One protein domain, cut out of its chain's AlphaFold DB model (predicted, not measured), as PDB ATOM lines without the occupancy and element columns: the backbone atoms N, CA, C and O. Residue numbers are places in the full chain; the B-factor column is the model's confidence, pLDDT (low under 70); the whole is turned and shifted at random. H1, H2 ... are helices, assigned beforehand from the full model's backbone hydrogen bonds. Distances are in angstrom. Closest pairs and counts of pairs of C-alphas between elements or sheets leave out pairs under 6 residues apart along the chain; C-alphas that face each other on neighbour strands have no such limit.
ATOM      1  N   PHE A  40     -42.278   1.765 -46.772       79.56
ATOM      2  CA  PHE A  40     -42.357   0.748 -45.728       79.56
ATOM      3  C   PHE A  40     -40.984   0.149 -45.436       79.56
ATOM      4  O   PHE A  40     -40.615   0.004 -44.265       79.56
ATOM      5  N   ARG A  41     -40.220  -0.168 -46.484       83.81
ATOM      6  CA  ARG A  41     -38.825  -0.588 -46.356       83.81
ATOM      7  C   ARG A  41     -38.000   0.467 -45.648       83.81
ATOM      8  O   ARG A  41     -37.395   0.137 -44.635       83.81
ATOM      9  N   GLU A  42     -38.046   1.715 -46.096       85.44
ATOM     10  CA  GLU A  42     -37.254   2.794 -45.494       85.44
ATOM     11  C   GLU A  42     -37.569   2.997 -44.014       85.44
ATOM     12  O   GLU A  42     -36.670   3.105 -43.176       85.44
ATOM     13  N   LEU A  43     -38.854   2.987 -43.651       84.38
ATOM     14  CA  LEU A  43     -39.246   3.107 -42.253       84.38
ATOM     15  C   LEU A  43     -38.760   1.906 -41.433       84.38
ATOM     16  O   LEU A  43     -38.262   2.076 -40.319       84.38
ATOM     17  N   THR A  44     -38.882   0.698 -41.982       84.12
ATOM     18  CA  THR A  44     -38.418  -0.533 -41.331       84.12
ATOM     19  C   THR A  44     -36.906  -0.500 -41.109       84.12
ATOM     20  O   THR A  44     -36.442  -0.757 -39.996       84.12
ATOM     21  N   GLU A  45     -36.137  -0.138 -42.137       88.12
ATOM     22  CA  GLU A  45     -34.681  -0.018 -42.077       88.12
ATOM     23  C   GLU A  45     -34.250   1.065 -41.078       88.12
ATOM     24  O   GLU A  45     -33.388   0.812 -40.231       88.12
ATOM     25  N   SER A  46     -34.923   2.219 -41.081       87.25
ATOM     26  CA  SER A  46     -34.702   3.311 -40.127       87.25
ATOM     27  C   SER A  46     -34.941   2.873 -38.676       87.25
ATOM     28  O   SER A  46     -34.075   3.063 -37.818       87.25
ATOM     29  N   ILE A  47     -36.064   2.201 -38.387       85.31
ATOM     30  CA  ILE A  47     -36.371   1.673 -37.044       85.31
ATOM     31  C   ILE A  47     -35.321   0.640 -36.611       85.31
ATOM     32  O   ILE A  47     -34.851   0.656 -35.468       85.31
ATOM     33  N   ILE A  48     -34.914  -0.263 -37.506       87.38
ATOM     34  CA  ILE A  48     -33.895  -1.270 -37.193       87.38
ATOM     35  C   ILE A  48     -32.539  -0.604 -36.932       87.38
ATOM     36  O   ILE A  48     -31.884  -0.966 -35.953       87.38
ATOM     37  N   GLY A  49     -32.154   0.405 -37.717       88.25
ATOM     38  CA  GLY A  49     -30.871   1.109 -37.624       88.25
ATOM     39  C   GLY A  49     -30.731   2.087 -36.452       88.25
ATOM     40  O   GLY A  49     -29.613   2.441 -36.079       88.25
ATOM     41  N   GLN A  50     -31.836   2.494 -35.823       86.81
ATOM     42  CA  GLN A  50     -31.846   3.415 -34.681       86.81
ATOM     43  C   GLN A  50     -30.820   3.042 -33.592       86.81
ATOM     44  O   GLN A  50     -30.814   1.915 -33.090       86.81
ATOM     45  N   GLN A  51     -29.963   4.000 -33.216       88.31
ATOM     46  CA  GLN A  51     -28.926   3.870 -32.176       88.31
ATOM     47  C   GLN A  51     -27.881   2.770 -32.455       88.31
ATOM     48  O   GLN A  51     -27.245   2.259 -31.533       88.31
ATOM     49  N   LEU A  52     -27.671   2.418 -33.726       89.94
ATOM     50  CA  LEU A  52     -26.640   1.482 -34.166       89.94
ATOM     51  C   LEU A  52     -25.620   2.162 -35.082       89.94
ATOM     52  O   LEU A  52     -25.901   3.166 -35.732       89.94
ATOM     53  N   SER A  53     -24.424   1.574 -35.165       94.81
ATOM     54  CA  SER A  53     -23.512   1.883 -36.271       94.81
ATOM     55  C   SER A  53     -24.065   1.329 -37.585       94.81
ATOM     56  O   SER A  53     -24.776   0.321 -37.574       94.81
ATOM     57  N   VAL A  54     -23.662   1.923 -38.714       92.19
ATOM     58  CA  VAL A  54     -24.048   1.466 -40.063       92.19
ATOM     59  C   VAL A  54     -23.776  -0.035 -40.234       92.19
ATOM     60  O   VAL A  54     -24.674  -0.804 -40.549       92.19
ATOM     61  N   LYS A  55     -22.573  -0.497 -39.871       94.19
ATOM     62  CA  LYS A  55     -22.187  -1.915 -39.975       94.19
ATOM     63  C   LYS A  55     -23.056  -2.850 -39.117       94.19
ATOM     64  O   LYS A  55     -23.328  -3.989 -39.511       94.19
ATOM     65  N   ALA A  56     -23.450  -2.406 -37.924       91.88
ATOM     66  CA  ALA A  56     -24.320  -3.188 -37.049       91.88
ATOM     67  C   ALA A  56     -25.747  -3.256 -37.609       91.88
ATOM     68  O   ALA A  56     -26.323  -4.345 -37.646       91.88
ATOM     69  N   ALA A  57     -26.274  -2.128 -38.097       92.62
ATOM     70  CA  ALA A  57     -27.563  -2.063 -38.774       92.62
ATOM     71  C   ALA A  57     -27.593  -2.997 -39.994       92.62
ATOM     72  O   ALA A  57     -28.452  -3.872 -40.049       92.62
ATOM     73  N   ASP A  58     -26.590  -2.932 -40.877       94.81
ATOM     74  CA  ASP A  58     -26.476  -3.798 -42.062       94.81
ATOM     75  C   ASP A  58     -26.493  -5.288 -41.706       94.81
ATOM     76  O   ASP A  58     -27.112  -6.111 -42.382       94.81
ATOM     77  N   THR A  59     -25.794  -5.661 -40.632       96.38
ATOM     78  CA  THR A  59     -25.723  -7.057 -40.183       96.38
ATOM     79  C   THR A  59     -27.087  -7.553 -39.703       96.38
ATOM     80  O   THR A  59     -27.482  -8.678 -40.016       96.38
ATOM     81  N   ILE A  60     -27.809  -6.724 -38.949       93.31
ATOM     82  CA  ILE A  60     -29.145  -7.053 -38.442       93.31
ATOM     83  C   ILE A  60     -30.157  -7.073 -39.589       93.31
ATOM     84  O   ILE A  60     -30.954  -8.005 -39.663       93.31
ATOM     85  N   LEU A  61     -30.080  -6.124 -40.524       92.56
ATOM     86  CA  LEU A  61     -30.935  -6.074 -41.709       92.56
ATOM     87  C   LEU A  61     -30.782  -7.322 -42.574       92.56
ATOM     88  O   LEU A  61     -31.780  -7.949 -42.911       92.56
ATOM     89  N   LYS A  62     -29.552  -7.775 -42.844       94.12
ATOM     90  CA  LYS A  62     -29.316  -9.035 -43.572       94.12
ATOM     91  C   LYS A  62     -29.986 -10.236 -42.899       94.12
ATOM     92  O   LYS A  62     -30.578 -11.071 -43.577       94.12
ATOM     93  N   ARG A  63     -29.922 -10.322 -41.566       94.69
ATOM     94  CA  ARG A  63     -30.585 -11.392 -40.798       94.69
ATOM     95  C   ARG A  63     -32.103 -11.249 -40.809       94.69
ATOM     96  O   ARG A  63     -32.792 -12.255 -40.902       94.69
ATOM     97  N   PHE A  64     -32.615 -10.024 -40.729       91.38
ATOM     98  CA  PHE A  64     -34.043  -9.733 -40.801       91.38
ATOM     99  C   PHE A  64     -34.623 -10.100 -42.171       91.38
ATOM    100  O   PHE A  64     -35.617 -10.818 -42.230       91.38
ATOM    101  N   TYR A  65     -33.966  -9.712 -43.266       90.88
ATOM    102  CA  TYR A  65     -34.377 -10.105 -44.614       90.88
ATOM    103  C   TYR A  65     -34.281 -11.613 -44.839       90.88
ATOM    104  O   TYR A  65     -35.120 -12.169 -45.527       90.88
ATOM    105  N   ALA A  66     -33.359 -12.323 -44.184       92.00
ATOM    106  CA  ALA A  66     -33.352 -13.787 -44.233       92.00
ATOM    107  C   ALA A  66     -34.608 -14.434 -43.601       92.00
ATOM    108  O   ALA A  66     -34.894 -15.601 -43.867       92.00
ATOM    109  N   LEU A  67     -35.376 -13.701 -42.783       88.69
ATOM    110  CA  LEU A  67     -36.661 -14.156 -42.238       88.69
ATOM    111  C   LEU A  67     -37.845 -13.882 -43.179       88.69
ATOM    112  O   LEU A  67     -38.944 -14.373 -42.911       88.69
ATOM    113  N   ILE A  68     -37.653 -13.094 -44.244       84.00
ATOM    114  CA  ILE A  68     -38.721 -12.578 -45.108       84.00
ATOM    115  C   ILE A  68     -38.403 -12.875 -46.569       84.00
ATOM    116  O   ILE A  68     -37.381 -12.470 -47.103       84.00
ATOM    117  N   THR A  69     -39.331 -13.516 -47.272       77.50
ATOM    118  CA  THR A  69     -39.250 -13.588 -48.733       77.50
ATOM    119  C   THR A  69     -39.710 -12.262 -49.334       77.50
ATOM    120  O   THR A  69     -40.852 -11.852 -49.084       77.50
ATOM    121  N   GLU A  70     -38.848 -11.628 -50.132       74.94
ATOM    122  CA  GLU A  70     -39.169 -10.419 -50.905       74.94
ATOM    123  C   GLU A  70     -40.475 -10.589 -51.721       74.94
ATOM    124  O   GLU A  70     -40.797 -11.703 -52.154       74.94
ATOM    125  N   PRO A  71     -41.263  -9.518 -51.925       76.25
ATOM    126  CA  PRO A  71     -41.060  -8.169 -51.396       76.25
ATOM    127  C   PRO A  71     -41.382  -8.072 -49.896       76.25
ATOM    128  O   PRO A  71     -42.220  -8.829 -49.373       76.25
ATOM    129  N   LEU A  72     -40.736  -7.116 -49.224       77.62
ATOM    130  CA  LEU A  72     -41.055  -6.728 -47.853       77.62
ATOM    131  C   LEU A  72     -42.530  -6.296 -47.768       77.62
ATOM    132  O   LEU A  72     -42.969  -5.366 -48.433       77.62
ATOM    133  N   ASN A  73     -43.319  -7.002 -46.954       76.88
ATOM    134  CA  ASN A  73     -44.752  -6.752 -46.819       76.88
ATOM    135  C   ASN A  73     -45.132  -6.644 -45.334       76.88
ATOM    136  O   ASN A  73     -44.804  -7.564 -44.576       76.88
ATOM    137  N   PRO A  74     -45.882  -5.607 -44.922       75.94
ATOM    138  CA  PRO A  74     -46.242  -5.420 -43.521       75.94
ATOM    139  C   PRO A  74     -46.975  -6.623 -42.897       75.94
ATOM    140  O   PRO A  74     -46.654  -7.043 -41.785       75.94
ATOM    141  N   LYS A  75     -47.866  -7.289 -43.651       75.62
ATOM    142  CA  LYS A  75     -48.569  -8.505 -43.198       75.62
ATOM    143  C   LYS A  75     -47.610  -9.665 -42.933       75.62
ATOM    144  O   LYS A  75     -47.799 -10.414 -41.976       75.62
ATOM    145  N   LYS A  76     -46.569  -9.810 -43.762       78.00
ATOM    146  CA  LYS A  76     -45.536 -10.839 -43.572       78.00
ATOM    147  C   LYS A  76     -44.699 -10.545 -42.327       78.00
ATOM    148  O   LYS A  76     -44.414 -11.473 -41.584       78.00
ATOM    149  N   VAL A  77     -44.358  -9.278 -42.073       79.75
ATOM    150  CA  VAL A  77     -43.592  -8.866 -40.882       79.75
ATOM    151  C   VAL A  77     -44.370  -9.157 -39.597       79.75
ATOM    152  O   VAL A  77     -43.815  -9.730 -38.661       79.75
ATOM    153  N   ILE A  78     -45.670  -8.840 -39.563       79.62
ATOM    154  CA  ILE A  78     -46.542  -9.120 -38.408       79.62
ATOM    155  C   ILE A  78     -46.605 -10.623 -38.099       79.62
ATOM    156  O   ILE A  78     -46.585 -11.007 -36.928       79.62
ATOM    157  N   ALA A  79     -46.634 -11.468 -39.134       81.50
ATOM    158  CA  ALA A  79     -46.710 -12.922 -38.996       81.50
ATOM    159  C   ALA A  79     -45.428 -13.570 -38.434       81.50
ATOM    160  O   ALA A  79     -45.449 -14.740 -38.039       81.50
ATOM    161  N   ILE A  80     -44.304 -12.844 -38.372       84.31
ATOM    162  CA  ILE A  80     -43.071 -13.364 -37.778       84.31
ATOM    163  C   ILE A  80     -43.207 -13.366 -36.253       84.31
ATOM    164  O   ILE A  80     -43.526 -12.351 -35.626       84.31
ATOM    165  N   LYS A  81     -42.922 -14.525 -35.649       86.94
ATOM    166  CA  LYS A  81     -42.818 -14.672 -34.192       86.94
ATOM    167  C   LYS A  81     -41.736 -13.746 -33.641       86.94
ATOM    168  O   LYS A  81     -40.617 -13.750 -34.154       86.94
ATOM    169  N   ASP A  82     -42.044 -13.036 -32.563       87.38
ATOM    170  CA  ASP A  82     -41.144 -12.054 -31.953       87.38
ATOM    171  C   ASP A  82     -39.768 -12.637 -31.617       87.38
ATOM    172  O   ASP A  82     -38.755 -11.999 -31.893       87.38
ATOM    173  N   ASP A  83     -39.706 -13.887 -31.154       89.00
ATOM    174  CA  ASP A  83     -38.445 -14.580 -30.861       89.00
ATOM    175  C   ASP A  83     -37.521 -14.692 -32.082       89.00
ATOM    176  O   ASP A  83     -36.302 -14.569 -31.961       89.00
ATOM    177  N   LYS A  84     -38.084 -14.874 -33.287       90.31
ATOM    178  CA  LYS A  84     -37.298 -14.895 -34.531       90.31
ATOM    179  C   LYS A  84     -36.752 -13.506 -34.855       90.31
ATOM    180  O   LYS A  84     -35.587 -13.383 -35.224       90.31
ATOM    181  N   ILE A  85     -37.566 -12.465 -34.668       88.19
ATOM    182  CA  ILE A  85     -37.151 -11.066 -34.859       88.19
ATOM    183  C   ILE A  85     -36.050 -10.707 -33.848       88.19
ATOM    184  O   ILE A  85     -35.031 -10.109 -34.201       88.19
ATOM    185  N   ARG A  86     -36.193 -11.158 -32.598       91.75
ATOM    186  CA  ARG A  86     -35.203 -10.981 -31.534       91.75
ATOM    187  C   ARG A  86     -33.887 -11.680 -31.856       91.75
ATOM    188  O   ARG A  86     -32.826 -11.081 -31.656       91.75
ATOM    189  N   ALA A  87     -33.950 -12.906 -32.378       92.88
ATOM    190  CA  ALA A  87     -32.786 -13.689 -32.791       92.88
ATOM    191  C   ALA A  87     -32.027 -13.059 -33.974       92.88
ATOM    192  O   ALA A  87     -30.808 -13.201 -34.062       92.88
ATOM    193  N   ALA A  88     -32.704 -12.289 -34.837       91.88
ATOM    194  CA  ALA A  88     -32.045 -11.500 -35.884       91.88
ATOM    195  C   ALA A  88     -31.181 -10.349 -35.325       91.88
ATOM    196  O   ALA A  88     -30.321  -9.827 -36.035       91.88
ATOM    197  N   GLY A  89     -31.349  -9.993 -34.046       90.19
ATOM    198  CA  GLY A  89     -30.581  -8.953 -33.356       90.19
ATOM    199  C   GLY A  89     -31.363  -7.668 -33.087       90.19
ATOM    200  O   GLY A  89     -30.790  -6.703 -32.588       90.19
ATOM    201  N   ILE A  90     -32.664  -7.648 -33.376       89.44
ATOM    202  CA  ILE A  90     -33.536  -6.499 -33.116       89.44
ATOM    203  C   ILE A  90     -33.909  -6.484 -31.624       89.44
ATOM    204  O   ILE A  90     -34.190  -7.527 -31.036       89.44
ATOM    205  N   SER A  91     -33.873  -5.314 -30.981       85.56
ATOM    206  CA  SER A  91     -34.186  -5.174 -29.554       85.56
ATOM    207  C   SER A  91     -35.680  -5.335 -29.269       85.56
ATOM    208  O   SER A  91     -36.523  -4.985 -30.094       85.56
ATOM    209  N   TRP A  92     -36.019  -5.760 -28.049       84.81
ATOM    210  CA  TRP A  92     -37.413  -5.810 -27.593       84.81
ATOM    211  C   TRP A  92     -38.112  -4.453 -27.669       84.81
ATOM    212  O   TRP A  92     -39.265  -4.398 -28.056       84.81
ATOM    213  N   SER A  93     -37.415  -3.341 -27.422       78.69
ATOM    214  CA  SER A  93     -37.998  -2.002 -27.590       78.69
ATOM    215  C   SER A  93     -38.492  -1.728 -29.019       78.69
ATOM    216  O   SER A  93     -39.534  -1.106 -29.198       78.69
ATOM    217  N   LYS A  94     -37.792  -2.241 -30.038       80.25
ATOM    218  CA  LYS A  94     -38.176  -2.110 -31.455       80.25
ATOM    219  C   LYS A  94     -39.241  -3.137 -31.864       80.25
ATOM    220  O   LYS A  94     -40.062  -2.861 -32.736       80.25
ATOM    221  N   ILE A  95     -39.250  -4.298 -31.207       78.12
ATOM    222  CA  ILE A  95     -40.236  -5.372 -31.415       78.12
ATOM    223  C   ILE A  95     -41.562  -5.088 -30.709       78.12
ATOM    224  O   ILE A  95     -42.588  -5.485 -31.238       78.12
ATOM    225  N   SER A  96     -41.555  -4.427 -29.552       64.19
ATOM    226  CA  SER A  96     -42.708  -4.300 -28.645       64.19
ATOM    227  C   SER A  96     -43.237  -2.871 -28.516       64.19
ATOM    228  O   SER A  96     -44.382  -2.702 -28.122       64.19
ATOM    229  N   GLY A  97     -42.478  -1.851 -28.945       51.44
ATOM    230  CA  GLY A  97     -42.878  -0.460 -28.728       51.44
ATOM    231  C   GLY A  97     -42.873  -0.112 -27.234       51.44
ATOM    232  O   GLY A  97     -42.763  -0.984 -26.372       51.44
ATOM    233  N   TYR A  98     -42.932   1.172 -26.890       33.78
ATOM    234  CA  TYR A  98     -43.186   1.557 -25.500       33.78
ATOM    235  C   TYR A  98     -44.523   0.947 -25.051       33.78
ATOM    236  O   TYR A  98     -45.482   0.970 -25.815       33.78
ATOM    237  N   ALA A  99     -44.579   0.425 -23.822       34.28
ATOM    238  CA  ALA A  99     -45.668  -0.372 -23.238       34.28
ATOM    239  C   ALA A  99     -47.051   0.326 -23.097       34.28
ATOM    240  O   ALA A  99     -47.838  -0.046 -22.235       34.28
ATOM    241  N   GLY A 100     -47.351   1.341 -23.913       37.50
ATOM    242  CA  GLY A 100     -48.631   2.052 -23.967       37.50
ATOM    243  C   GLY A 100     -49.316   2.057 -25.340       37.50
ATOM    244  O   GLY A 100     -50.369   2.670 -25.468       37.50
ATOM    245  N   LEU A 101     -48.753   1.404 -26.363       35.81
ATOM    246  CA  LEU A 101     -49.400   1.212 -27.668       35.81
ATOM    247  C   LEU A 101     -49.379  -0.288 -27.985       35.81
ATOM    248  O   LEU A 101     -48.307  -0.884 -28.018       35.81
ATOM    249  N   GLU A 102     -50.546  -0.911 -28.157       34.34
ATOM    250  CA  GLU A 102     -50.732  -2.363 -28.336       34.34
ATOM    251  C   GLU A 102     -50.210  -2.886 -29.691       34.34
ATOM    252  O   GLU A 102     -50.950  -3.350 -30.554       34.34
ATOM    253  N   GLY A 103     -48.893  -2.830 -29.875       43.19
ATOM    254  CA  GLY A 103     -48.179  -3.407 -31.002       43.19
ATOM    255  C   GLY A 103     -46.761  -2.845 -31.101       43.19
ATOM    256  O   GLY A 103     -46.493  -1.667 -30.881       43.19
ATOM    257  N   GLY A 104     -45.817  -3.713 -31.435       51.72
ATOM    258  CA  GLY A 104     -44.415  -3.374 -31.656       51.72
ATOM    259  C   GLY A 104     -44.132  -2.129 -32.464       51.72
ATOM    260  O   GLY A 104     -44.832  -1.930 -33.425       51.72
ATOM    261  N   LEU A 105     -43.062  -1.359 -32.261       57.38
ATOM    262  CA  LEU A 105     -42.691  -0.291 -33.218       57.38
ATOM    263  C   LEU A 105     -42.611  -0.799 -34.680       57.38
ATOM    264  O   LEU A 105     -43.117  -0.148 -35.588       57.38
ATOM    265  N   LEU A 106     -42.102  -2.016 -34.895       56.34
ATOM    266  CA  LEU A 106     -42.131  -2.702 -36.197       56.34
ATOM    267  C   LEU A 106     -43.510  -3.256 -36.618       56.34
ATOM    268  O   LEU A 106     -43.726  -3.519 -37.798       56.34
ATOM    269  N   LYS A 107     -44.437  -3.467 -35.677       54.62
ATOM    270  CA  LYS A 107     -45.762  -4.082 -35.904       54.62
ATOM    271  C   LYS A 107     -46.940  -3.085 -35.846       54.62
ATOM    272  O   LYS A 107     -47.951  -3.322 -36.492       54.62
ATOM    273  N   CYS A 108     -46.791  -1.962 -35.149       52.06
ATOM    274  CA  CYS A 108     -47.734  -0.857 -34.964       52.06
ATOM    275  C   CYS A 108     -47.660   0.126 -36.123       52.06
ATOM    276  O   CYS A 108     -48.697   0.519 -36.634       52.06
ATOM    277  N   PHE A 109     -46.462   0.465 -36.614       52.62
ATOM    278  CA  PHE A 109     -46.339   1.325 -37.801       52.62
ATOM    279  C   PHE A 109     -46.873   0.661 -39.085       52.62
ATOM    280  O   PHE A 109     -47.048   1.326 -40.101       52.62
ATOM    281  N   SER A 110     -47.185  -0.641 -39.035       51.75
ATOM    282  CA  SER A 110     -47.878  -1.365 -40.102       51.75
ATOM    283  C   SER A 110     -49.401  -1.186 -40.084       51.75
ATOM    284  O   SER A 110     -50.033  -1.472 -41.103       51.75
TER     285      SER A 110
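What this domain is: This is residues 40 to 110 of the 126 residues of the protein "HhH-GPD family protein" of Candidatus Levybacteria bacterium GW2011_GWA1_39_32 (UniProt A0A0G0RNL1). Two longer helices, H1 and H2, meet as a V on one side of a rounded body, and four short helices, H3 to H6, make the other side, joined by turns and loops. H4, H5 and H6 follow one another in contact, and H3 packs on H6. The loop of residues 97 to 104 between H5 and H6 reaches the end of the body far from H2. The printed part has 71 residues with six named helices, in the order H1 H2 H3 H4 H5 H6, and no named strand; its class is all helix. It is compact, with a radius of gyration of the C-alphas of 11.1 A and spans of 31 by 26 by 22 A.

Where its parts are: H1, residues 40 to 49, begins at C-alpha 40 at (-42.357, 0.748, -45.728) and measures 14.1 A from first to last C-alpha. H2, residues 54 to 65, is the longest helix at 16.2 A and ends at C-alpha 65 at (-34.377, -10.105, -44.614). H3, residues 74 to 78, measures 6.3 A, and H4, residues 82 to 87, measures 8.6 A. H5, residues 92 to 96, measures 5.6 A. H6, residues 105 to 108, measures 5.4 A and ends at C-alpha 108 at (-47.734, -0.857, -34.964).

How they stand to each other: H1 touches H2 at a steep tilt of 52 degrees, opposite ways; their closest C-alphas, those of Gly 49 and Ala 57, are 4.7 A apart. H2 touches H1 with residues 56 to 61 alone. H2 and H4 are close but not clearly touching, with the C-alphas of Phe 64 and Ile 85 closest at 6.8 A. H3 touches H6, with the C-alphas of Ile 78 and Lys 107 closest at 5.7 A. H4 touches H5, with the C-alphas of Asp 82 and Ile 95 closest at 6.8 A. H5 touches H6, with the C-alphas of Lys 94 and Leu 105 closest at 5.2 A. H6 and H1 only just touch, with 3 pairs of C-alphas within 8 A, the closest those of Thr 44 and Leu 106 at 6.7 A. H6 is the hub, touching three other helices. Among the pairs that are apart are H2 and H6, and H1 and H4. In H1, H2, H3, H4 and H5 every O i to N i+4 pair is within hydrogen-bond range; H6 is too short for such a pair.

The domain as a whole: The two C-alphas farthest apart, those of Lys 55 and Gly 100, are 31.2 A apart. The printed part has no cut. No link is long: those from H1 to H2, H3 to H4 and H4 to H5 are tight, and those from H2 to H3 and H5 to H6 are short. The mean pLDDT of the printed part is 78.2; residues 96 to 110 are under 70.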